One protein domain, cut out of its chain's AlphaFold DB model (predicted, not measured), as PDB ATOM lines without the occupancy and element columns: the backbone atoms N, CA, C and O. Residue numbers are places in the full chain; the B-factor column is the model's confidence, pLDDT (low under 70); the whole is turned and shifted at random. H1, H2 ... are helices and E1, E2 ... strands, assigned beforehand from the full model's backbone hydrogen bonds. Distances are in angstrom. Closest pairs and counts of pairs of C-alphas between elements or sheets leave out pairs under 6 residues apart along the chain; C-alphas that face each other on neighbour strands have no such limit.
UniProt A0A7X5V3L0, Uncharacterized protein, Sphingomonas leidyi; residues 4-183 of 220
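Overview. This is residues 4 to 183 of the 220 residues of an uncharacterized protein of Sphingomonas leidyi (UniProt A0A7X5V3L0). Three long helices, H1, H2 and H5, lie side by side with their centres in a triangle; H3 and H4 follow one another along a further side of H2, and a small two-stranded hairpin, E1 and E2, packs on H4 through E1. The five helices make a bundle, mostly aligned, with H2 as its hub. You are reading 180 residues, mostly helix by class, with five named helices and two named strands in the order H1 H2 H3 H4 E1 E2 H5; the sheet E1 - E2 is antiparallel. The whole is compact, with a radius of gyration of the C-alphas of 16.7 A and spans of 52 by 46 by 31 A.

Arrangement. Start at the sheet, where E1, residues 128 to 134, and E2, residues 143 to 147, form an antiparallel hairpin at 149 degrees; look for N 129 and O 146 at 2.8 A and N 144 and O 133 at 3.0 A. Next find H4, residues 98 to 113, whose closest C-alphas to E1 are those of Leu 104 and Gly 132, 3.8 A apart. From H4 go to H2, residues 43 to 68: they touch at Gly 48 and Arg 108, their closest C-alphas, 4.5 A apart, at a steep tilt of 40 degrees, opposite ways, H2 with its residues 44 to 52 alone. H3, residues 80 to 90, touches H2 with the closest C-alphas, Asn 59 and Thr 80, 5.2 A apart; H2 uses residues 55 to 66 alone. H3 and H4 are a helical hairpin, and H4 touches H3 with residues 98 to 102 alone, closest at the C-alphas of Ala 81 and Glu 98, 5.2 A. H1, residues 4 to 20, touches H2 at a shallow tilt of 20 degrees, opposite ways, closest at the C-alphas of Ala 8 and Leu 61, 5.2 A. H5, residues 156 to 181, touches H1 at Gly 20 and Val 160, the closest C-alphas, 4.7 A apart, and is near H4. H5 and H3 are apart. In H1, H2, H3, H4 and H5 every O i to N i+4 pair is within hydrogen-bond range.

Along the chain. Find C-alpha 4 at (115.126, 74.984, 43.211), where H1 begins; it runs 24.1 A to Gly 20. H2 runs 37.5 A from C-alpha 43 at (147.310, 71.679, 43.210) to Ala 68. H3 measures 15.2 A, H4 22.4 A, E1 14.7 A and E2 13.2 A. H5 runs 37.8 A, ending at C-alpha 181 at (107.076, 77.844, 30.467).

Size, cuts and confidence. The two C-alphas farthest apart, those of Gly 149 and His 183, are 52.8 A apart. The printed part has no cut. The links H1 to H2, H2 to H3 and H4 to E1 are long. Look at residues 25 to 36, residue 76 and residues 181 to 183 for pLDDT under 70; the mean of the printed part is 88.6.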
ATOM      1  N   ALA A   4     114.057  75.977  43.144       92.31
ATOM      2  CA  ALA A   4     115.126  74.984  43.211       92.31
ATOM      3  C   ALA A   4     116.016  75.019  41.957       92.31
ATOM      4  O   ALA A   4     117.243  75.013  42.076       92.31
ATOM      5  N   LEU A   5     115.411  75.169  40.774       93.62
ATOM      6  CA  LEU A   5     116.133  75.335  39.515       93.62
ATOM      7  C   LEU A   5     116.961  76.627  39.499       93.62
ATOM      8  O   LEU A   5     118.115  76.618  39.072       93.62
ATOM      9  N   GLU A   6     116.395  77.733  39.983       95.00
ATOM     10  CA  GLU A   6     117.109  79.008  40.082       95.00
ATOM     11  C   GLU A   6     118.310  78.913  41.029       95.00
ATOM     12  O   GLU A   6     119.423  79.302  40.667       95.00
ATOM     13  N   ARG A   7     118.129  78.302  42.206       96.25
ATOM     14  CA  ARG A   7     119.228  78.038  43.145       96.25
ATOM     15  C   ARG A   7     120.314  77.163  42.521       96.25
ATOM     16  O   ARG A   7     121.495  77.455  42.713       96.25
ATOM     17  N   ALA A   8     119.952  76.127  41.763       96.19
ATOM     18  CA  ALA A   8     120.917  75.271  41.074       96.19
ATOM     19  C   ALA A   8     121.719  76.041  40.006       96.19
ATOM     20  O   ALA A   8     122.942  75.898  39.943       96.19
ATOM     21  N   LEU A   9     121.060  76.908  39.224       96.62
ATOM     22  CA  LEU A   9     121.711  77.779  38.235       96.62
ATOM     23  C   LEU A   9     122.703  78.745  38.889       96.62
ATOM     24  O   LEU A   9     123.863  78.798  38.484       96.62
ATOM     25  N   VAL A  10     122.265  79.470  39.922       96.38
ATOM     26  CA  VAL A  10     123.109  80.426  40.657       96.38
ATOM     27  C   VAL A  10     124.288  79.717  41.325       96.38
ATOM     28  O   VAL A  10     125.402  80.236  41.325       96.38
ATOM     29  N   THR A  11     124.071  78.519  41.872       96.88
ATOM     30  CA  THR A  11     125.139  77.726  42.498       96.88
ATOM     31  C   THR A  11     126.193  77.310  41.476       96.88
ATOM     32  O   THR A  11     127.382  77.509  41.724       96.88
ATOM     33  N   LEU A  12     125.778  76.782  40.317       97.56
ATOM     34  CA  LEU A  12     126.704  76.426  39.243       97.56
ATOM     35  C   LEU A  12     127.475  77.658  38.753       97.56
ATOM     36  O   LEU A  12     128.697  77.602  38.642       97.56
ATOM     37  N   ASP A  13     126.793  78.781  38.516       95.69
ATOM     38  CA  ASP A  13     127.446  80.007  38.054       95.69
ATOM     39  C   ASP A  13     128.490  80.516  39.059       95.69
ATOM     40  O   ASP A  13     129.658  80.691  38.703       95.69
ATOM     41  N   ARG A  14     128.128  80.631  40.343       94.25
ATOM     42  CA  ARG A  14     129.060  81.023  41.411       94.25
ATOM     43  C   ARG A  14     130.254  80.080  41.506       94.25
ATOM     44  O   ARG A  14     131.385  80.546  41.636       94.25
ATOM     45  N   ALA A  15     130.030  78.771  41.401       94.44
ATOM     46  CA  ALA A  15     131.103  77.785  41.444       94.44
ATOM     47  C   ALA A  15     132.048  77.900  40.236       94.44
ATOM     48  O   ALA A  15     133.267  77.857  40.411       94.44
ATOM     49  N   THR A  16     131.515  78.098  39.024       94.88
ATOM     50  CA  THR A  16     132.337  78.317  37.819       94.88
ATOM     51  C   THR A  16     133.144  79.612  37.911       94.88
ATOM     52  O   THR A  16     134.321  79.625  37.558       94.88
ATOM     53  N   SER A  17     132.558  80.683  38.452       91.38
ATOM     54  CA  SER A  17     133.250  81.953  38.695       91.38
ATOM     55  C   SER A  17     134.373  81.799  39.725       91.38
ATOM     56  O   SER A  17     135.497  82.232  39.482       91.38
ATOM     57  N   PHE A  18     134.101  81.119  40.843       90.44
ATOM     58  CA  PHE A  18     135.079  80.882  41.904       90.44
ATOM     59  C   PHE A  18     136.263  80.024  41.433       90.44
ATOM     60  O   PHE A  18     137.422  80.368  41.682       90.44
ATOM     61  N   LEU A  19     135.995  78.924  40.721       91.75
ATOM     62  CA  LEU A  19     137.050  78.050  40.207       91.75
ATOM     63  C   LEU A  19     137.852  78.726  39.086       91.75
ATOM     64  O   LEU A  19     139.081  78.676  39.113       91.75
ATOM     65  N   GLY A  20     137.180  79.398  38.146       88.81
ATOM     66  CA  GLY A  20     137.823  80.122  37.046       88.81
ATOM     67  C   GLY A  20     138.724  81.269  37.516       88.81
ATOM     68  O   GLY A  20     139.732  81.555  36.877       88.81
ATOM     69  N   ALA A  21     138.425  81.871  38.672       84.75
ATOM     70  CA  ALA A  21     139.254  82.898  39.310       84.75
ATOM     71  C   ALA A  21     140.466  82.348  40.095       84.75
ATOM     72  O   ALA A  21     141.207  83.127  40.710       84.75
ATOM     73  N   GLY A  22     140.667  81.024  40.104       84.00
ATOM     74  CA  GLY A  22     141.737  80.367  40.854       84.00
ATOM     75  C   GLY A  22     141.436  80.230  42.349       84.00
ATOM     76  O   GLY A  22     142.338  80.408  43.163       84.00
ATOM     77  N   LEU A  23     140.183  79.915  42.708       80.94
ATOM     78  CA  LEU A  23     139.691  79.768  44.092       80.94
ATOM     79  C   LEU A  23     139.690  81.066  44.898       80.94
ATOM     80  O   LEU A  23     139.938  81.074  46.105       80.94
ATOM     81  N   ARG A  24     139.400  82.176  44.226       71.31
ATOM     82  CA  ARG A  24     139.230  83.473  44.873       71.31
ATOM     83  C   ARG A  24     137.805  83.950  44.728       71.31
ATOM     84  O   ARG A  24     137.184  83.789  43.680       71.31
ATOM     85  N   THR A  25     137.310  84.576  45.783       60.97
ATOM     86  CA  THR A  25     136.111  85.398  45.716       60.97
ATOM     87  C   THR A  25     136.416  86.602  44.834       60.97
ATOM     88  O   THR A  25     137.316  87.387  45.130       60.97
ATOM     89  N   ILE A  26     135.689  86.732  43.725       59.81
ATOM     90  CA  ILE A  26     135.658  87.974  42.957       59.81
ATOM     91  C   ILE A  26     134.777  88.928  43.777       59.81
ATOM     92  O   ILE A  26     133.613  88.591  43.990       59.81
ATOM     93  N   PRO A  27     135.292  90.053  44.307       55.16
ATOM     94  CA  PRO A  27     134.431  91.024  44.972       55.16
ATOM     95  C   PRO A  27     133.394  91.559  43.975       55.16
ATOM     96  O   PRO A  27     133.723  91.764  42.805       55.16
ATOM     97  N   ASP A  28     132.172  91.828  44.451       54.22
ATOM     98  CA  ASP A  28     131.004  92.262  43.653       54.22
ATOM     99  C   ASP A  28     131.271  93.477  42.734       54.22
ATOM    100  O   ASP A  28     130.531  93.731  41.788       54.22
ATOM    101  N   ALA A  29     132.368  94.208  42.951       56.28
ATOM    102  CA  ALA A  29     132.769  95.403  42.214       56.28
ATOM    103  C   ALA A  29     133.391  95.158  40.816       56.28
ATOM    104  O   ALA A  29     134.066  96.039  40.290       56.28
ATOM    105  N   GLY A  30     133.214  93.981  40.205       54.81
ATOM    106  CA  GLY A  30     133.513  93.764  38.777       54.81
ATOM    107  C   GLY A  30     134.980  93.936  38.353       54.81
ATOM    108  O   GLY A  30     135.275  94.020  37.160       54.81
ATOM    109  N   ARG A  31     135.927  93.990  39.298       56.34
ATOM    110  CA  ARG A  31     137.349  94.146  38.973       56.34
ATOM    111  C   ARG A  31     137.883  92.815  38.442       56.34
ATOM    112  O   ARG A  31     138.051  91.863  39.202       56.34
ATOM    113  N   ILE A  32     138.155  92.757  37.139       53.00
ATOM    114  CA  ILE A  32     138.793  91.604  36.495       53.00
ATOM    115  C   ILE A  32     140.241  91.543  36.989       53.00
ATOM    116  O   ILE A  32     141.125  92.228  36.480       53.00
ATOM    117  N   VAL A  33     140.480  90.755  38.033       56.91
ATOM    118  CA  VAL A  33     141.831  90.410  38.482       56.91
ATOM    119  C   VAL A  33     142.273  89.184  37.680       56.91
ATOM    120  O   VAL A  33     141.517  88.209  37.644       56.91
ATOM    121  N   PRO A  34     143.470  89.185  37.062       59.56
ATOM    122  CA  PRO A  34     143.996  87.998  36.398       59.56
ATOM    123  C   PRO A  34     143.932  86.791  37.338       59.56
ATOM    124  O   PRO A  34     144.347  86.877  38.501       59.56
ATOM    125  N   ALA A  35     143.393  85.671  36.854       63.91
ATOM    126  CA  ALA A  35     143.370  84.431  37.617       63.91
ATOM    127  C   ALA A  35     144.815  84.059  37.976       63.91
ATOM    128  O   ALA A  35     145.659  83.878  37.101       63.91
ATOM    129  N   ALA A  36     145.128  83.986  39.268       66.62
ATOM    130  CA  ALA A  36     146.423  83.496  39.692       66.62
ATOM    131  C   ALA A  36     146.375  81.975  39.618       66.62
ATOM    132  O   ALA A  36     145.340  81.377  39.938       66.62
ATOM    133  N   PRO A  37     147.480  81.335  39.229       73.06
ATOM    134  CA  PRO A  37     147.529  79.890  39.195       73.06
ATOM    135  C   PRO A  37     147.274  79.310  40.588       73.06
ATOM    136  O   PRO A  37     147.915  79.702  41.563       73.06
ATOM    137  N   ILE A  38     146.392  78.309  40.674       80.56
ATOM    138  CA  ILE A  38     146.385  77.391  41.818       80.56
ATOM    139  C   ILE A  38     147.776  76.743  41.854       80.56
ATOM    140  O   ILE A  38     148.220  76.205  40.838       80.56
ATOM    141  N   ALA A  39     148.466  76.808  42.990       82.31
ATOM    142  CA  ALA A  39     149.860  76.385  43.129       82.31
ATOM    143  C   ALA A  39     150.067  75.454  44.337       82.31
ATOM    144  O   ALA A  39     149.183  75.281  45.175       82.31
ATOM    145  N   GLY A  40     151.254  74.845  44.418       85.50
ATOM    146  CA  GLY A  40     151.677  74.001  45.539       85.50
ATOM    147  C   GLY A  40     151.399  72.503  45.368       85.50
ATOM    148  O   GLY A  40     150.783  72.054  44.403       85.50
ATOM    149  N   ARG A  41     151.860  71.707  46.342       86.44
ATOM    150  CA  ARG A  41     151.896  70.230  46.276       86.44
ATOM    151  C   ARG A  41     150.535  69.535  46.123       86.44
ATOM    152  O   ARG A  41     150.479  68.392  45.694       86.44
ATOM    153  N   TYR A  42     149.437  70.207  46.476       89.50
ATOM    154  CA  TYR A  42     148.073  69.662  46.380       89.50
ATOM    155  C   TYR A  42     147.276  70.218  45.206       89.50
ATOM    156  O   TYR A  42     146.088  69.926  45.071       89.50
ATOM    157  N   ARG A  43     147.926  71.003  44.346       92.56
ATOM    158  CA  ARG A  43     147.310  71.679  43.210       92.56
ATOM    159  C   ARG A  43     146.428  70.755  42.371       92.56
ATOM    160  O   ARG A  43     145.270  71.084  42.135       92.56
ATOM    161  N   ALA A  44     146.955  69.606  41.942       92.94
ATOM    162  CA  ALA A  44     146.207  68.667  41.108       92.94
ATOM    163  C   ALA A  44     144.929  68.185  41.809       92.94
ATOM    164  O   ALA A  44     143.845  68.264  41.241       92.94
ATOM    165  N   LYS A  45     145.033  67.796  43.084       94.38
ATOM    166  CA  LYS A  45     143.894  67.318  43.876       94.38
ATOM    167  C   LYS A  45     142.839  68.399  44.096       94.38
ATOM    168  O   LYS A  45     141.649  68.117  43.998       94.38
ATOM    169  N   VAL A  46     143.273  69.629  44.357       94.56
ATOM    170  CA  VAL A  46     142.396  70.793  44.520       94.56
ATOM    171  C   VAL A  46     141.617  71.075  43.233       94.56
ATOM    172  O   VAL A  46     140.396  71.210  43.279       94.56
ATOM    173  N   ILE A  47     142.296  71.085  42.081       94.94
ATOM    174  CA  ILE A  47     141.641  71.252  40.776       94.94
ATOM    175  C   ILE A  47     140.681  70.089  40.509       94.94
ATOM    176  O   ILE A  47     139.525  70.318  40.164       94.94
ATOM    177  N   GLY A  48     141.135  68.848  40.708       95.56
ATOM    178  CA  GLY A  48     140.311  67.654  40.538       95.56
ATOM    179  C   GLY A  48     139.035  67.714  41.378       95.56
ATOM    180  O   GLY A  48     137.956  67.435  40.863       95.56
ATOM    181  N   ASN A  49     139.129  68.155  42.637       95.94
ATOM    182  CA  ASN A  49     137.966  68.339  43.503       95.94
ATOM    183  C   ASN A  49     137.031  69.444  42.993       95.94
ATOM    184  O   ASN A  49     135.827  69.226  42.911       95.94
ATOM    185  N   GLY A  50     137.574  70.594  42.582       95.81
ATOM    186  CA  GLY A  50     136.780  71.672  41.986       95.81
ATOM    187  C   GLY A  50     135.977  71.200  40.770       95.81
ATOM    188  O   GLY A  50     134.780  71.460  40.681       95.81
ATOM    189  N   LEU A  51     136.596  70.423  39.878       96.12
ATOM    190  CA  LEU A  51     135.917  69.845  38.715       96.12
ATOM    191  C   LEU A  51     134.846  68.806  39.094       96.12
ATOM    192  O   LEU A  51     133.817  68.720  38.425       96.12
ATOM    193  N   ARG A  52     135.055  68.018  40.159       95.50
ATOM    194  CA  ARG A  52     134.026  67.097  40.682       95.50
ATOM    195  C   ARG A  52     132.803  67.851  41.193       95.50
ATOM    196  O   ARG A  52     131.686  67.424  40.915       95.50
ATOM    197  N   GLU A  53     133.011  68.956  41.902       96.56
ATOM    198  CA  GLU A  53     131.906  69.775  42.408       96.56
ATOM    199  C   GLU A  53     131.147  70.474  41.275       96.56
ATOM    200  O   GLU A  53     129.918  70.444  41.274       96.56
ATOM    201  N   LEU A  54     131.833  71.004  40.251       97.00
ATOM    202  CA  LEU A  54     131.153  71.546  39.064       97.00
ATOM    203  C   LEU A  54     130.259  70.505  38.387       97.00
ATOM    204  O   LEU A  54     129.113  70.793  38.043       97.00
ATOM    205  N   ASP A  55     130.759  69.279  38.232       95.25
ATOM    206  CA  ASP A  55     129.973  68.200  37.645       95.25
ATOM    207  C   ASP A  55     128.776  67.814  38.517       95.25
ATOM    208  O   ASP A  55     127.691  67.578  37.993       95.25
ATOM    209  N   ARG A  56     128.941  67.810  39.845       94.94
ATOM    210  CA  ARG A  56     127.844  67.586  40.791       94.94
ATOM    211  C   ARG A  56     126.780  68.679  40.689       94.94
ATOM    212  O   ARG A  56     125.596  68.353  40.653       94.94
ATOM    213  N   PHE A  57     127.171  69.950  40.634       96.69
ATOM    214  CA  PHE A  57     126.226  71.059  40.495       96.69
ATOM    215  C   PHE A  57     125.478  71.005  39.164       96.69
ATOM    216  O   PHE A  57     124.262  71.183  39.148       96.69
ATOM    217  N   LEU A  58     126.164  70.677  38.062       96.62
ATOM    218  CA  LEU A  58     125.504  70.452  36.776       96.62
ATOM    219  C   LEU A  58     124.538  69.257  36.834       96.62
ATOM    220  O   LEU A  58     123.440  69.329  36.291       96.62
ATOM    221  N   ASN A  59     124.920  68.169  37.505       94.88
ATOM    222  CA  ASN A  59     124.068  66.993  37.681       94.88
ATOM    223  C   ASN A  59     122.744  67.347  38.380       94.88
ATOM    224  O   ASN A  59     121.680  66.985  37.883       94.88
ATOM    225  N   LEU A  60     122.821  68.107  39.477       94.50
ATOM    226  CA  LEU A  60     121.652  68.602  40.211       94.50
ATOM    227  C   LEU A  60     120.814  69.557  39.357       94.50
ATOM    228  O   LEU A  60     119.595  69.433  39.315       94.50
ATOM    229  N   LEU A  61     121.457  70.466  38.619       96.19
ATOM    230  CA  LEU A  61     120.764  71.372  37.707       96.19
ATOM    231  C   LEU A  61     119.946  70.615  36.647       96.19
ATOM    232  O   LEU A  61     118.830  71.022  36.328       96.19
ATOM    233  N   ILE A  62     120.481  69.519  36.103       95.12
ATOM    234  CA  ILE A  62     119.762  68.694  35.125       95.12
ATOM    235  C   ILE A  62     118.535  68.028  35.763       95.12
ATOM    236  O   ILE A  62     117.476  68.022  35.138       95.12
ATOM    237  N   ASP A  63     118.647  67.510  36.990       93.38
ATOM    238  CA  ASP A  63     117.508  66.912  37.704       93.38
ATOM    239  C   ASP A  63     116.397  67.945  37.946       93.38
ATOM    240  O   ASP A  63     115.237  67.697  37.615       93.38
ATOM    241  N   GLU A  64     116.753  69.142  38.421       94.31
ATOM    242  CA  GLU A  64     115.795  70.238  38.616       94.31
ATOM    243  C   GLU A  64     115.145  70.682  37.298       94.31
ATOM    244  O   GLU A  64     113.953  70.998  37.248       94.31
ATOM    245  N   ALA A  65     115.899  70.677  36.197       93.75
ATOM    246  CA  ALA A  65     115.374  71.018  34.882       93.75
ATOM    247  C   ALA A  65     114.425  69.947  34.322       93.75
ATOM    248  O   ALA A  65     113.462  70.297  33.638       93.75
ATOM    249  N   LEU A  66     114.673  68.663  34.597       91.44
ATOM    250  CA  LEU A  66     113.750  67.572  34.264       91.44
ATOM    251  C   LEU A  66     112.457  67.705  35.073       91.44
ATOM    252  O   LEU A  66     111.376  67.716  34.482       91.44
ATOM    253  N   HIS A  67     112.567  67.920  36.388       90.44
ATOM    254  CA  HIS A  67     111.418  68.151  37.264       90.44
ATOM    255  C   HIS A  67     110.572  69.347  36.818       90.44
ATOM    256  O   HIS A  67     109.357  69.222  36.680       90.44
ATOM    257  N   ALA A  68     111.201  70.483  36.504       91.12
ATOM    258  CA  ALA A  68     110.500  71.675  36.030       91.12
ATOM    259  C   ALA A  68     109.766  71.467  34.691       91.12
ATOM    260  O   ALA A  68     108.864  72.234  34.363       91.12
ATOM    261  N   ARG A  69     110.142  70.443  33.915       88.00
ATOM    262  CA  ARG A  69     109.495  70.065  32.651       88.00
ATOM    263  C   ARG A  69     108.505  68.906  32.795       88.00
ATOM    264  O   ARG A  69     107.997  68.437  31.781       88.00
ATOM    265  N   GLY A  70     108.251  68.427  34.013       86.69
ATOM    266  CA  GLY A  70     107.400  67.258  34.254       86.69
ATOM    267  C   GLY A  70     107.983  65.949  33.710       86.69
ATOM    268  O   GLY A  70     107.244  64.994  33.496       86.69
ATOM    269  N   LEU A  71     109.295  65.902  33.461       85.62
ATOM    270  CA  LEU A  71     110.002  64.711  32.996       85.62
ATOM    271  C   LEU A  71     110.574  63.931  34.184       85.62
ATOM    272  O   LEU A  71     110.888  64.499  35.233       85.62
ATOM    273  N   THR A  72     110.752  62.622  34.011       83.06
ATOM    274  CA  THR A  72     111.362  61.762  35.031       83.06
ATOM    275  C   THR A  72     112.818  62.162  35.265       83.06
ATOM    276  O   THR A  72     113.657  62.050  34.370       83.06
ATOM    277  N   ALA A  73     113.120  62.615  36.481       79.50
ATOM    278  CA  ALA A  73     114.486  62.799  36.952       79.50
ATOM    279  C   ALA A  73     115.059  61.477  37.480       79.50
ATOM    280  O   ALA A  73     114.323  60.587  37.907       79.50
ATOM    281  N   PHE A  74     116.388  61.367  37.492       79.31
ATOM    282  CA  PHE A  74     117.096  60.183  37.987       79.31
ATOM    283  C   PHE A  74     118.039  60.583  39.131       79.31
ATOM    284  O   PHE A  74     119.271  60.568  38.961       79.31
ATOM    285  N   PRO A  75     117.489  60.989  40.295       71.62
ATOM    286  CA  PRO A  75     118.300  61.389  41.437       71.62
ATOM    287  C   PRO A  75     119.214  60.224  41.840       71.62
ATOM    288  O   PRO A  75     118.774  59.091  42.010       71.62
ATOM    289  N   GLY A  76     120.522  60.483  41.921       67.06
ATOM    290  CA  GLY A  76     121.535  59.469  42.248       67.06
ATOM    291  C   GLY A  76     122.367  58.951  41.069       67.06
ATOM    292  O   GLY A  76     123.463  58.433  41.293       67.06
ATOM    293  N   GLN A  77     121.951  59.157  39.813       76.38
ATOM    294  CA  GLN A  77     122.816  58.839  38.673       76.38
ATOM    295  C   GLN A  77     123.983  59.845  38.584       76.38
ATOM    296  O   GLN A  77     123.835  60.992  38.171       76.38
ATOM    297  N   ARG A  78     125.194  59.396  38.934       76.19
ATOM    298  CA  ARG A  78     126.406  60.241  38.991       76.19
ATOM    299  C   ARG A  78     127.057  60.528  37.631       76.19
ATOM    300  O   ARG A  78     128.078  61.204  37.573       76.19
ATOM    301  N   ASN A  79     126.505  59.995  36.541       85.19
ATOM    302  CA  ASN A  79     127.037  60.204  35.196       85.19
ATOM    303  C   ASN A  79     126.340  61.395  34.523       85.19
ATOM    304  O   ASN A  79     125.315  61.239  33.858       85.19
ATOM    305  N   THR A  80     126.919  62.579  34.704       91.12
ATOM    306  CA  THR A  80     126.399  63.854  34.192       91.12
ATOM    307  C   THR A  80     126.313  63.892  32.666       91.12
ATOM    308  O   THR A  80     125.337  64.412  32.131       91.12
ATOM    309  N   ALA A  81     127.254  63.262  31.950       91.81
ATOM    310  CA  ALA A  81     127.211  63.157  30.488       91.81
ATOM    311  C   ALA A  81     125.962  62.395  30.010       91.81
ATOM    312  O   ALA A  81     125.221  62.875  29.153       91.81
ATOM    313  N   ASN A  82     125.679  61.240  30.621       88.25
ATOM    314  CA  ASN A  82     124.491  60.451  30.300       88.25
ATOM    315  C   ASN A  82     123.194  61.190  30.664       88.25
ATOM    316  O   ASN A  82     122.235  61.128  29.896       88.25
ATOM    317  N   LYS A  83     123.162  61.898  31.802       90.56
ATOM    318  CA  LYS A  83     122.003  62.713  32.193       90.56
ATOM    319  C   LYS A  83     121.745  63.852  31.216       90.56
ATOM    320  O   LYS A  83     120.612  64.029  30.780       90.56
ATOM    321  N   LEU A  84     122.785  64.589  30.826       92.38
ATOM    322  CA  LEU A  84     122.645  65.674  29.856       92.38
ATOM    323  C   LEU A  84     122.170  65.141  28.502       92.38
ATOM    324  O   LEU A  84     121.317  65.754  27.866       92.38
ATOM    325  N   ARG A  85     122.679  63.977  28.078       89.81
ATOM    326  CA  ARG A  85     122.194  63.287  26.878       89.81
ATOM    327  C   ARG A  85     120.701  62.981  26.988       89.81
ATOM    328  O   ARG A  85     119.956  63.368  26.097       89.81
ATOM    329  N   ALA A  86     120.256  62.350  28.074       87.50
ATOM    330  CA  ALA A  86     118.843  62.029  28.292       87.50
ATOM    331  C   ALA A  86     117.957  63.288  28.302       87.50
ATOM    332  O   ALA A  86     116.933  63.320  27.623       87.50
ATOM    333  N   TYR A  87     118.396  64.349  28.986       90.62
ATOM    334  CA  TYR A  87     117.724  65.647  28.970       90.62
ATOM    335  C   TYR A  87     117.597  66.203  27.549       90.62
ATOM    336  O   TYR A  87     116.518  66.600  27.127       90.62
ATOM    337  N   ARG A  88     118.678  66.206  26.766       91.50
ATOM    338  CA  ARG A  88     118.656  66.729  25.392       91.50
ATOM    339  C   ARG A  88     117.738  65.924  24.473       91.50
ATOM    340  O   ARG A  88     116.988  66.536  23.721       91.50
ATOM    341  N   VAL A  89     117.713  64.594  24.616       88.25
ATOM    342  CA  VAL A  89     116.796  63.721  23.861       88.25
ATOM    343  C   VAL A  89     115.354  64.085  24.209       88.25
ATOM    344  O   VAL A  89     114.570  64.400  23.320       88.25
ATOM    345  N   GLY A  90     115.019  64.127  25.502       84.81
ATOM    346  CA  GLY A  90     113.664  64.443  25.970       84.81
ATOM    347  C   GLY A  90     113.205  65.872  25.667       84.81
ATOM    348  O   GLY A  90     112.036  66.197  25.851       84.81
ATOM    349  N   THR A  91     114.109  66.742  25.212       86.06
ATOM    350  CA  THR A  91     113.823  68.150  24.916       86.06
ATOM    351  C   THR A  91     114.060  68.532  23.455       86.06
ATOM    352  O   THR A  91     113.923  69.709  23.125       86.06
ATOM    353  N   GLY A  92     114.383  67.562  22.588       83.81
ATOM    354  CA  GLY A  92     114.604  67.778  21.155       83.81
ATOM    355  C   GLY A  92     115.818  68.656  20.834       83.81
ATOM    356  O   GLY A  92     115.820  69.351  19.820       83.81
ATOM    357  N   ARG A  93     116.831  68.686  21.710       81.56
ATOM    358  CA  ARG A  93     118.019  69.541  21.561       81.56
ATOM    359  C   ARG A  93     119.237  68.777  21.035       81.56
ATOM    360  O   ARG A  93     119.402  67.603  21.361       81.56
ATOM    361  N   PRO A  94     120.133  69.446  20.284       78.50
ATOM    362  CA  PRO A  94     121.301  68.806  19.690       78.50
ATOM    363  C   PRO A  94     122.282  68.254  20.733       78.50
ATOM    364  O   PRO A  94     122.485  68.820  21.811       78.50
ATOM    365  N   HIS A  95     122.928  67.145  20.377       74.62
ATOM    366  CA  HIS A  95     123.904  66.435  21.197       74.62
ATOM    367  C   HIS A  95     125.332  66.740  20.722       74.62
ATOM    368  O   HIS A  95     125.757  66.201  19.709       74.62
ATOM    369  N   GLY A  96     126.078  67.581  21.449       83.06
ATOM    370  CA  GLY A  96     127.502  67.840  21.150       83.06
ATOM    371  C   GLY A  96     128.464  67.686  22.334       83.06
ATOM    372  O   GLY A  96     129.625  67.341  22.157       83.06
ATOM    373  N   ASP A  97     127.985  67.860  23.567       90.75
ATOM    374  CA  ASP A  97     128.870  68.043  24.733       90.75
ATOM    375  C   ASP A  97     129.265  66.745  25.446       90.75
ATOM    376  O   ASP A  97     130.023  66.757  26.416       90.75
ATOM    377  N   GLU A  98     128.743  65.607  24.992       89.50
ATOM    378  CA  GLU A  98     128.925  64.329  25.676       89.50
ATOM    379  C   GLU A  98     130.393  63.886  25.694       89.50
ATOM    380  O   GLU A  98     130.904  63.490  26.744       89.50
ATOM    381  N   ALA A  99     131.080  63.975  24.553       90.50
ATOM    382  CA  ALA A  99     132.482  63.584  24.441       90.50
ATOM    383  C   ALA A  99     133.367  64.416  25.383       90.50
ATOM    384  O   ALA A  99     134.184  63.860  26.121       90.50
ATOM    385  N   GLN A 100     133.133  65.732  25.431       94.62
ATOM    386  CA  GLN A 100     133.861  66.642  26.311       94.62
ATOM    387  C   GLN A 100     133.561  66.379  27.793       94.62
ATOM    388  O   GLN A 100     134.494  66.324  28.592       94.62
ATOM    389  N   LEU A 101     132.304  66.122  28.179       95.19
ATOM    390  CA  LEU A 101     131.962  65.753  29.561       95.19
ATOM    391  C   LEU A 101     132.588  64.417  29.986       95.19
ATOM    392  O   LEU A 101     133.065  64.289  31.115       95.19
ATOM    393  N   ARG A 102     132.640  63.419  29.095       93.81
ATOM    394  CA  ARG A 102     133.333  62.147  29.370       93.81
ATOM    395  C   ARG A 102     134.834  62.365  29.569       93.81
ATOM    396  O   ARG A 102     135.409  61.809  30.505       93.81
ATOM    397  N   ALA A 103     135.452  63.188  28.724       96.06
ATOM    398  CA  ALA A 103     136.863  63.542  28.834       96.06
ATOM    399  C   ALA A 103     137.165  64.365  30.103       96.06
ATOM    400  O   ALA A 103     138.161  64.108  30.782       96.06
ATOM    401  N   LEU A 104     136.273  65.280  30.504       96.44
ATOM    402  CA  LEU A 104     136.326  65.981  31.796       96.44
ATOM    403  C   LEU A 104     136.254  65.001  32.970       96.44
ATOM    404  O   LEU A 104     137.034  65.121  33.915       96.44
ATOM    405  N   GLY A 105     135.368  64.006  32.884       94.94
ATOM    406  CA  GLY A 105     135.270  62.916  33.851       94.94
ATOM    407  C   GLY A 105     136.599  62.177  34.023       94.94
ATOM    408  O   GLY A 105     137.070  62.021  35.142       94.94
ATOM    409  N   ARG A 106     137.269  61.795  32.932       95.56
ATOM    410  CA  ARG A 106     138.603  61.165  33.021       95.56
ATOM    411  C   ARG A 106     139.658  62.120  33.583       95.56
ATOM    412  O   ARG A 106     140.397  61.750  34.492       95.56
ATOM    413  N   SER A 107     139.668  63.365  33.105       96.75
ATOM    414  CA  SER A 107     140.618  64.400  33.534       96.75
ATOM    415  C   SER A 107     140.552  64.645  35.044       96.75
ATOM    416  O   SER A 107     141.585  64.674  35.711       96.75
ATOM    417  N   ARG A 108     139.348  64.778  35.619       95.94
ATOM    418  CA  ARG A 108     139.197  64.997  37.067       95.94
ATOM    419  C   ARG A 108     139.601  63.773  37.889       95.94
ATOM    420  O   ARG A 108     140.195  63.956  38.947       95.94
ATOM    421  N   GLU A 109     139.315  62.548  37.429       94.94
ATOM    422  CA  GLU A 109     139.742  61.341  38.147       94.94
ATOM    423  C   GLU A 109     141.274  61.233  38.131       94.94
ATOM    424  O   GLU A 109     141.873  60.963  39.168       94.94
ATOM    425  N   CYS A 110     141.919  61.540  36.998       96.44
ATOM    426  CA  CYS A 110     143.379  61.609  36.879       96.44
ATOM    427  C   CYS A 110     143.985  62.626  37.861       96.44
ATOM    428  O   CYS A 110     144.932  62.325  38.588       96.44
ATOM    429  N   LEU A 111     143.418  63.832  37.931       96.44
ATOM    430  CA  LEU A 111     143.874  64.883  38.845       96.44
ATOM    431  C   LEU A 111     143.671  64.513  40.320       96.44
ATOM    432  O   LEU A 111     144.526  64.803  41.156       96.44
ATOM    433  N   PHE A 112     142.542  63.881  40.644       93.69
ATOM    434  CA  PHE A 112     142.158  63.587  42.022       93.69
ATOM    435  C   PHE A 112     142.829  62.325  42.580       93.69
ATOM    436  O   PHE A 112     143.328  62.351  43.706       93.69
ATOM    437  N   HIS A 113     142.846  61.233  41.811       93.62
ATOM    438  CA  HIS A 113     143.353  59.931  42.251       93.62
ATOM    439  C   HIS A 113     144.823  59.701  41.903       93.62
ATOM    440  O   HIS A 113     145.522  59.047  42.670       93.62
ATOM    441  N   CYS A 114     145.298  60.247  40.782       94.38
ATOM    442  CA  CYS A 114     146.664  60.032  40.294       94.38
ATOM    443  C   CYS A 114     147.549  61.277  40.448       94.38
ATOM    444  O   CYS A 114     148.636  61.329  39.884       94.38
ATOM    445  N   ALA A 115     147.078  62.296  41.177       93.44
ATOM    446  CA  ALA A 115     147.766  63.577  41.355       93.44
ATOM    447  C   ALA A 115     148.179  64.261  40.033       93.44
ATOM    448  O   ALA A 115     149.090  65.083  40.023       93.44
ATOM    449  N   GLY A 116     147.478  63.960  38.934       94.38
ATOM    450  CA  GLY A 116     147.776  64.485  37.601       94.38
ATOM    451  C   GLY A 116     148.633  63.574  36.720       94.38
ATOM    452  O   GLY A 116     148.710  63.849  35.532       94.38
ATOM    453  N   LEU A 117     149.195  62.474  37.223       97.25
ATOM    454  CA  LEU A 117     149.926  61.523  36.383       97.25
ATOM    455  C   LEU A 117     148.954  60.675  35.546       97.25
ATOM    456  O   LEU A 117     148.086  59.988  36.092       97.25
ATOM    457  N   VAL A 118     149.096  60.700  34.219       97.38
ATOM    458  CA  VAL A 118     148.219  59.957  33.305       97.38
ATOM    459  C   VAL A 118     148.606  58.482  33.296       97.38
ATOM    460  O   VAL A 118     149.565  58.083  32.646       97.38
ATOM    461  N   LEU A 119     147.841  57.649  34.003       96.12
ATOM    462  CA  LEU A 119     148.118  56.209  34.113       96.12
ATOM    463  C   LEU A 119     147.339  55.336  33.121       96.12
ATOM    464  O   LEU A 119     147.628  54.150  32.994       96.12
ATOM    465  N   ARG A 120     146.314  55.883  32.459       95.00
ATOM    466  CA  ARG A 120     145.432  55.144  31.544       95.00
ATOM    467  C   ARG A 120     145.016  56.029  30.377       95.00
ATOM    468  O   ARG A 120     144.744  57.209  30.587       95.00
ATOM    469  N   GLY A 121     144.957  55.448  29.181       96.06
ATOM    470  CA  GLY A 121     144.377  56.089  28.005       96.06
ATOM    471  C   GLY A 121     142.847  56.119  28.038       96.06
ATOM    472  O   GLY A 121     142.223  55.745  29.035       96.06
ATOM    473  N   ASP A 122     142.237  56.582  26.947       95.31
ATOM    474  CA  ASP A 122     140.775  56.657  26.822       95.31
ATOM    475  C   ASP A 122     140.103  55.273  26.877       95.31
ATOM    476  O   ASP A 122     139.030  55.142  27.475       95.31
ATOM    477  N   SER A 123     140.771  54.253  26.332       93.81
ATOM    478  CA  SER A 123     140.361  52.843  26.326       93.81
ATOM    479  C   SER A 123     141.491  51.924  26.821       93.81
ATOM    480  O   SER A 123     142.655  52.340  26.876       93.81
ATOM    481  N   PRO A 124     141.199  50.659  27.185       91.44
ATOM    482  CA  PRO A 124     142.241  49.682  27.499       91.44
ATOM    483  C   PRO A 124     143.237  49.538  26.341       91.44
ATOM    484  O   PRO A 124     142.842  49.233  25.222       91.44
ATOM    485  N   GLY A 125     144.526  49.755  26.619       91.50
ATOM    486  CA  GLY A 125     145.596  49.690  25.616       91.50
ATOM    487  C   GLY A 125     145.878  50.999  24.868       91.50
ATOM    488  O   GLY A 125     146.894  51.079  24.182       91.50
ATOM    489  N   ASP A 126     145.057  52.042  25.031       95.81
ATOM    490  CA  ASP A 126     145.315  53.332  24.385       95.81
ATOM    491  C   ASP A 126     146.530  54.040  25.001       95.81
ATOM    492  O   ASP A 126     146.652  54.182  26.219       95.81
ATOM    493  N   ALA A 127     147.396  54.578  24.138       97.31
ATOM    494  CA  ALA A 127     148.592  55.322  24.541       97.31
ATOM    495  C   ALA A 127     148.310  56.772  24.985       97.31
ATOM    496  O   ALA A 127     149.213  57.464  25.455       97.31
ATOM    497  N   PHE A 128     147.072  57.251  24.830       97.94
ATOM    498  CA  PHE A 128     146.702  58.642  25.084       97.94
ATOM    499  C   PHE A 128     145.381  58.751  25.837       97.94
ATOM    500  O   PHE A 128     144.434  58.015  25.565       97.94
ATOM    501  N   MET A 129     145.311  59.739  26.726       98.06
ATOM    502  CA  MET A 129     144.085  60.216  27.353       98.06
ATOM    503  C   MET A 129     143.674  61.548  26.722       98.06
ATOM    504  O   MET A 129     144.483  62.473  26.621       98.06
ATOM    505  N   THR A 130     142.408  61.671  26.340       97.81
ATOM    506  CA  THR A 130     141.804  62.929  25.892       97.81
ATOM    507  C   THR A 130     141.322  63.737  27.097       97.81
ATOM    508  O   THR A 130     140.621  63.209  27.966       97.81
ATOM    509  N   THR A 131     141.681  65.019  27.162       96.25
ATOM    510  CA  THR A 131     141.287  65.920  28.250       96.25
ATOM    511  C   THR A 131     139.942  66.589  27.985       96.25
ATOM    512  O   THR A 131     139.430  66.627  26.870       96.25
ATOM    513  N   GLY A 132     139.359  67.153  29.039       94.25
ATOM    514  CA  GLY A 132     138.091  67.873  28.981       94.25
ATOM    515  C   GLY A 132     138.132  69.286  28.386       94.25
ATOM    516  O   GLY A 132     137.141  70.011  28.481       94.25
ATOM    517  N   TRP A 133     139.266  69.711  27.834       93.94
ATOM    518  CA  TRP A 133     139.473  71.054  27.292       93.94
ATOM    519  C   TRP A 133     140.262  71.000  25.978       93.94
ATOM    520  O   TRP A 133     141.024  70.054  25.748       93.94
ATOM    521  N   PRO A 134     140.080  71.996  25.097       91.69
ATOM    522  CA  PRO A 134     140.713  71.989  23.788       91.69
ATOM    523  C   PRO A 134     142.238  72.129  23.870       91.69
ATOM    524  O   PRO A 134     142.801  72.679  24.824       91.69
ATOM    525  N   ALA A 135     142.921  71.623  22.842       89.94
ATOM    526  CA  ALA A 135     144.369  71.736  22.695       89.94
ATOM    527  C   ALA A 135     144.828  73.192  22.527       89.94
ATOM    528  O   ALA A 135     145.921  73.538  22.972       89.94
ATOM    529  N   SER A 136     143.982  74.042  21.939       87.00
ATOM    530  CA  SER A 136     144.228  75.473  21.747       87.00
ATOM    531  C   SER A 136     142.964  76.299  22.017       87.00
ATOM    532  O   SER A 136     141.925  75.755  22.379       87.00
ATOM    533  N   ALA A 137     143.062  77.622  21.890       81.69
ATOM    534  CA  ALA A 137     141.930  78.531  22.067       81.69
ATOM    535  C   ALA A 137     141.025  78.662  20.827       81.69
ATOM    536  O   ALA A 137     140.047  79.391  20.905       81.69
ATOM    537  N   ALA A 138     141.357  78.019  19.702       83.25
ATOM    538  CA  ALA A 138     140.543  78.106  18.492       83.25
ATOM    539  C   ALA A 138     139.183  77.409  18.680       83.25
ATOM    540  O   ALA A 138     139.115  76.372  19.342       83.25
ATOM    541  N   ASP A 139     138.134  77.962  18.064       71.81
ATOM    542  CA  ASP A 139     136.736  77.559  18.285       71.81
ATOM    543  C   ASP A 139     136.446  76.088  17.927       71.81
ATOM    544  O   ASP A 139     135.593  75.467  18.557       71.81
ATOM    545  N   ASP A 140     137.237  75.494  17.027       80.50
ATOM    546  CA  ASP A 140     137.126  74.085  16.610       80.50
ATOM    547  C   ASP A 140     138.351  73.240  16.995       80.50
ATOM    548  O   ASP A 140     138.616  72.177  16.423       80.50
ATOM    549  N   ALA A 141     139.154  73.710  17.950       86.12
ATOM    550  CA  ALA A 141     140.325  72.966  18.379       86.12
ATOM    551  C   ALA A 141     139.908  71.605  18.968       86.12
ATOM    552  O   ALA A 141     139.086  71.557  19.891       86.12
ATOM    553  N   PRO A 142     140.509  70.488  18.510       91.25
ATOM    554  CA  PRO A 142     140.228  69.192  19.102       91.25
ATOM    555  C   PRO A 142     140.615  69.198  20.582       91.25
ATOM    556  O   PRO A 142     141.500  69.943  21.022       91.25
ATOM    557  N   LEU A 143     139.967  68.332  21.359       95.00
ATOM    558  CA  LEU A 143     140.332  68.118  22.756       95.00
ATOM    559  C   LEU A 143     141.803  67.700  22.868       95.00
ATOM    560  O   LEU A 143     142.310  66.919  22.058       95.00
ATOM    561  N   ARG A 144     142.505  68.244  23.869       95.81
ATOM    562  CA  ARG A 144     143.931  67.962  24.074       95.81
ATOM    563  C   ARG A 144     144.118  66.472  24.349       95.81
ATOM    564  O   ARG A 144     143.364  65.881  25.115       95.81
ATOM    565  N   ARG A 145     145.162  65.874  23.777       97.25
ATOM    566  CA  ARG A 145     145.581  64.498  24.076       97.25
ATOM    567  C   ARG A 145     146.877  64.525  24.871       97.25
ATOM    568  O   ARG A 145     147.785  65.283  24.541       97.25
ATOM    569  N   VAL A 146     146.950  63.711  25.917       97.12
ATOM    570  CA  VAL A 146     148.114  63.587  26.801       97.12
ATOM    571  C   VAL A 146     148.547  62.129  26.813       97.12
ATOM    572  O   VAL A 146     147.710  61.238  26.960       97.12
ATOM    573  N   ALA A 147     149.839  61.882  26.608       98.00
ATOM    574  CA  ALA A 147     150.379  60.530  26.586       98.00
ATOM    575  C   ALA A 147     150.306  59.880  27.975       98.00
ATOM    576  O   ALA A 147     150.476  60.541  29.003       98.00
ATOM    577  N   VAL A 148     150.084  58.568  28.003       97.69
ATOM    578  CA  VAL A 148     150.229  57.774  29.228       97.69
ATOM    579  C   VAL A 148     151.673  57.873  29.729       97.69
ATOM    580  O   VAL A 148     152.618  57.858  28.946       97.69
ATOM    581  N   GLY A 149     151.838  58.020  31.042       97.50
ATOM    582  CA  GLY A 149     153.116  58.275  31.708       97.50
ATOM    583  C   GLY A 149     153.494  59.756  31.808       97.50
ATOM    584  O   GLY A 149     154.488  60.073  32.447       97.50
ATOM    585  N   SER A 150     152.713  60.663  31.211       97.31
ATOM    586  CA  SER A 150     152.955  62.109  31.290       97.31
ATOM    587  C   SER A 150     152.135  62.782  32.390       97.31
ATOM    588  O   SER A 150     151.071  62.296  32.782       97.31
ATOM    589  N   ASP A 151     152.597  63.949  32.835       96.19
ATOM    590  CA  ASP A 151     151.836  64.813  33.733       96.19
ATOM    591  C   ASP A 151     150.744  65.587  32.986       96.19
ATOM    592  O   ASP A 151     150.966  66.234  31.958       96.19
ATOM    593  N   LEU A 152     149.542  65.588  33.557       95.56
ATOM    594  CA  LEU A 152     148.425  66.411  33.120       95.56
ATOM    595  C   LEU A 152     148.598  67.845  33.636       95.56
ATOM    596  O   LEU A 152     148.111  68.220  34.707       95.56
ATOM    597  N   ALA A 153     149.259  68.676  32.834       90.38
ATOM    598  CA  ALA A 153     149.325  70.110  33.074       90.38
ATOM    599  C   ALA A 153     147.966  70.777  32.789       90.38
ATOM    600  O   ALA A 153     147.397  70.649  31.701       90.38
ATOM    601  N   VAL A 154     147.465  71.524  33.775       91.44
ATOM    602  CA  VAL A 154     146.235  72.323  33.667       91.44
ATOM    603  C   VAL A 154     146.614  73.787  33.813       91.44
ATOM    604  O   VAL A 154     147.065  74.170  34.886       91.44
ATOM    605  N   GLY A 155     146.467  74.605  32.779       88.88
ATOM    606  CA  GLY A 155     146.708  76.049  32.865       88.88
ATOM    607  C   GLY A 155     145.549  76.816  33.513       88.88
ATOM    608  O   GLY A 155     144.455  76.279  33.683       88.88
ATOM    609  N   GLY A 156     145.766  78.095  33.837       88.00
ATOM    610  CA  GLY A 156     144.675  79.002  34.228       88.00
ATOM    611  C   GLY A 156     143.632  79.140  33.115       88.00
ATOM    612  O   GLY A 156     142.442  78.967  33.361       88.00
ATOM    613  N   ASP A 157     144.085  79.314  31.874       88.38
ATOM    614  CA  ASP A 157     143.210  79.405  30.697       88.38
ATOM    615  C   ASP A 157     142.412  78.120  30.452       88.38
ATOM    616  O   ASP A 157     141.259  78.170  30.022       88.38
ATOM    617  N   ASP A 158     142.994  76.956  30.761       91.81
ATOM    618  CA  ASP A 158     142.273  75.682  30.696       91.81
ATOM    619  C   ASP A 158     141.103  75.682  31.695       91.81
ATOM    620  O   ASP A 158     139.985  75.327  31.325       91.81
ATOM    621  N   LEU A 159     141.317  76.157  32.930       92.62
ATOM    622  CA  LEU A 159     140.248  76.277  33.931       92.62
ATOM    623  C   LEU A 159     139.171  77.277  33.517       92.62
ATOM    624  O   LEU A 159     137.988  76.973  33.664       92.62
ATOM    625  N   VAL A 160     139.555  78.437  32.978       91.31
ATOM    626  CA  VAL A 160     138.605  79.443  32.477       91.31
ATOM    627  C   VAL A 160     137.724  78.845  31.381       91.31
ATOM    628  O   VAL A 160     136.501  78.970  31.450       91.31
ATOM    629  N   ARG A 161     138.315  78.126  30.418       91.88
ATOM    630  CA  ARG A 161     137.574  77.455  29.337       91.88
ATOM    631  C   ARG A 161     136.627  76.378  29.855       91.88
ATOM    632  O   ARG A 161     135.475  76.326  29.433       91.88
ATOM    633  N   VAL A 162     137.073  75.547  30.798       95.06
ATOM    634  CA  VAL A 162     136.206  74.533  31.420       95.06
ATOM    635  C   VAL A 162     135.049  75.191  32.177       95.06
ATOM    636  O   VAL A 162     133.904  74.770  32.040       95.06
ATOM    637  N   CYS A 163     135.309  76.259  32.931       95.50
ATOM    638  CA  CYS A 163     134.266  76.993  33.650       95.50
ATOM    639  C   CYS A 163     133.257  77.638  32.687       95.50
ATOM    640  O   CYS A 163     132.051  77.545  32.913       95.50
ATOM    641  N   ALA A 164     133.731  78.222  31.581       93.88
ATOM    642  CA  ALA A 164     132.877  78.756  30.524       93.88
ATOM    643  C   ALA A 164     132.010  77.664  29.873       93.88
ATOM    644  O   ALA A 164     130.821  77.884  29.642       93.88
ATOM    645  N   PHE A 165     132.567  76.470  29.650       95.50
ATOM    646  CA  PHE A 165     131.831  75.310  29.144       95.50
ATOM    647  C   PHE A 165     130.673  74.906  30.075       95.50
ATOM    648  O   PHE A 165     129.534  74.793  29.622       95.50
ATOM    649  N   TYR A 166     130.923  74.770  31.383       97.44
ATOM    650  CA  TYR A 166     129.866  74.475  32.361       97.44
ATOM    651  C   TYR A 166     128.806  75.588  32.426       97.44
ATOM    652  O   TYR A 166     127.608  75.291  32.443       97.44
ATOM    653  N   ARG A 167     129.221  76.864  32.413       96.38
ATOM    654  CA  ARG A 167     128.300  78.011  32.422       96.38
ATOM    655  C   ARG A 167     127.409  78.037  31.180       96.38
ATOM    656  O   ARG A 167     126.207  78.261  31.315       96.38
ATOM    657  N   ARG A 168     127.962  77.763  29.992       95.94
ATOM    658  CA  ARG A 168     127.195  77.668  28.740       95.94
ATOM    659  C   ARG A 168     126.096  76.613  28.850       95.94
ATOM    660  O   ARG A 168     124.938  76.930  28.597       95.94
ATOM    661  N   ILE A 169     126.434  75.395  29.280       96.44
ATOM    662  CA  ILE A 169     125.444  74.319  29.451       96.44
ATOM    663  C   ILE A 169     124.360  74.744  30.451       96.44
ATOM    664  O   ILE A 169     123.170  74.559  30.190       96.44
ATOM    665  N   GLY A 170     124.745  75.355  31.576       96.56
ATOM    666  CA  GLY A 170     123.787  75.855  32.560       96.56
ATOM    667  C   GLY A 170     122.834  76.906  31.981       96.56
ATOM    668  O   GLY A 170     121.616  76.800  32.143       96.56
ATOM    669  N   ALA A 171     123.366  77.881  31.241       95.50
ATOM    670  CA  ALA A 171     122.578  78.910  30.570       95.50
ATOM    671  C   ALA A 171     121.621  78.319  29.523       95.50
ATOM    672  O   ALA A 171     120.451  78.703  29.478       95.50
ATOM    673  N   GLU A 172     122.083  77.347  28.729       94.88
ATOM    674  CA  GLU A 172     121.261  76.626  27.755       94.88
ATOM    675  C   GLU A 172     120.086  75.908  28.425       94.88
ATOM    676  O   GLU A 172     118.954  76.024  27.944       94.88
ATOM    677  N   ILE A 173     120.335  75.183  29.521       95.12
ATOM    678  CA  ILE A 173     119.301  74.481  30.294       95.12
ATOM    679  C   ILE A 173     118.290  75.489  30.849       95.12
ATOM    680  O   ILE A 173     117.085  75.337  30.638       95.12
ATOM    681  N   GLY A 174     118.766  76.555  31.500       94.81
ATOM    682  CA  GLY A 174     117.905  77.593  32.065       94.81
ATOM    683  C   GLY A 174     117.034  78.274  31.006       94.81
ATOM    684  O   GLY A 174     115.829  78.433  31.202       94.81
ATOM    685  N   ALA A 175     117.616  78.621  29.854       93.00
ATOM    686  CA  ALA A 175     116.874  79.173  28.724       93.00
ATOM    687  C   ALA A 175     115.823  78.183  28.209       93.00
ATOM    688  O   ALA A 175     114.679  78.568  27.987       93.00
ATOM    689  N   SER A 176     116.177  76.899  28.097       92.31
ATOM    690  CA  SER A 176     115.246  75.868  27.639       92.31
ATOM    691  C   SER A 176     114.016  75.737  28.529       92.31
ATOM    692  O   SER A 176     112.918  75.550  28.008       92.31
ATOM    693  N   VAL A 177     114.190  75.782  29.851       92.31
ATOM    694  CA  VAL A 177     113.068  75.661  30.790       92.31
ATOM    695  C   VAL A 177     112.192  76.913  30.741       92.31
ATOM    696  O   VAL A 177     110.968  76.795  30.744       92.31
ATOM    697  N   ARG A 178     112.788  78.108  30.624       90.69
ATOM    698  CA  ARG A 178     112.026  79.357  30.463       90.69
ATOM    699  C   ARG A 178     111.178  79.344  29.193       90.69
ATOM    700  O   ARG A 178     109.988  79.617  29.276       90.69
ATOM    701  N   SER A 179     111.748  78.960  28.049       86.88
ATOM    702  CA  SER A 179     111.021  78.886  26.773       86.88
ATOM    703  C   SER A 179     109.858  77.886  26.793       86.88
ATOM    704  O   SER A 179     108.844  78.128  26.141       86.88
ATOM    705  N   ALA A 180     109.979  76.792  27.551       81.25
ATOM    706  CA  ALA A 180     108.897  75.821  27.730       81.25
ATOM    707  C   ALA A 180     107.756  76.367  28.608       81.25
ATOM    708  O   ALA A 180     106.593  76.089  28.332       81.25
ATOM    709  N   GLY A 181     108.075  77.184  29.620       64.81
ATOM    710  CA  GLY A 181     107.076  77.844  30.467       64.81
ATOM    711  C   GLY A 181     106.147  78.785  29.696       64.81
ATOM    712  O   GLY A 181     104.964  78.833  29.998       64.81
ATOM    713  N   PHE A 182     106.645  79.457  28.652       56.25
ATOM    714  CA  PHE A 182     105.827  80.324  27.788       56.25
ATOM    715  C   PHE A 182     104.879  79.563  26.846       56.25
ATOM    716  O   PHE A 182     103.923  80.147  26.351       56.25
ATOM    717  N   HIS A 183     105.120  78.271  26.594       55.69
ATOM    718  CA  HIS A 183     104.279  77.446  25.714       55.69
ATOM    719  C   HIS A 183     103.223  76.623  26.476       55.69
ATOM    720  O   HIS A 183     102.437  75.917  25.849       55.69
TER     721      HIS A 183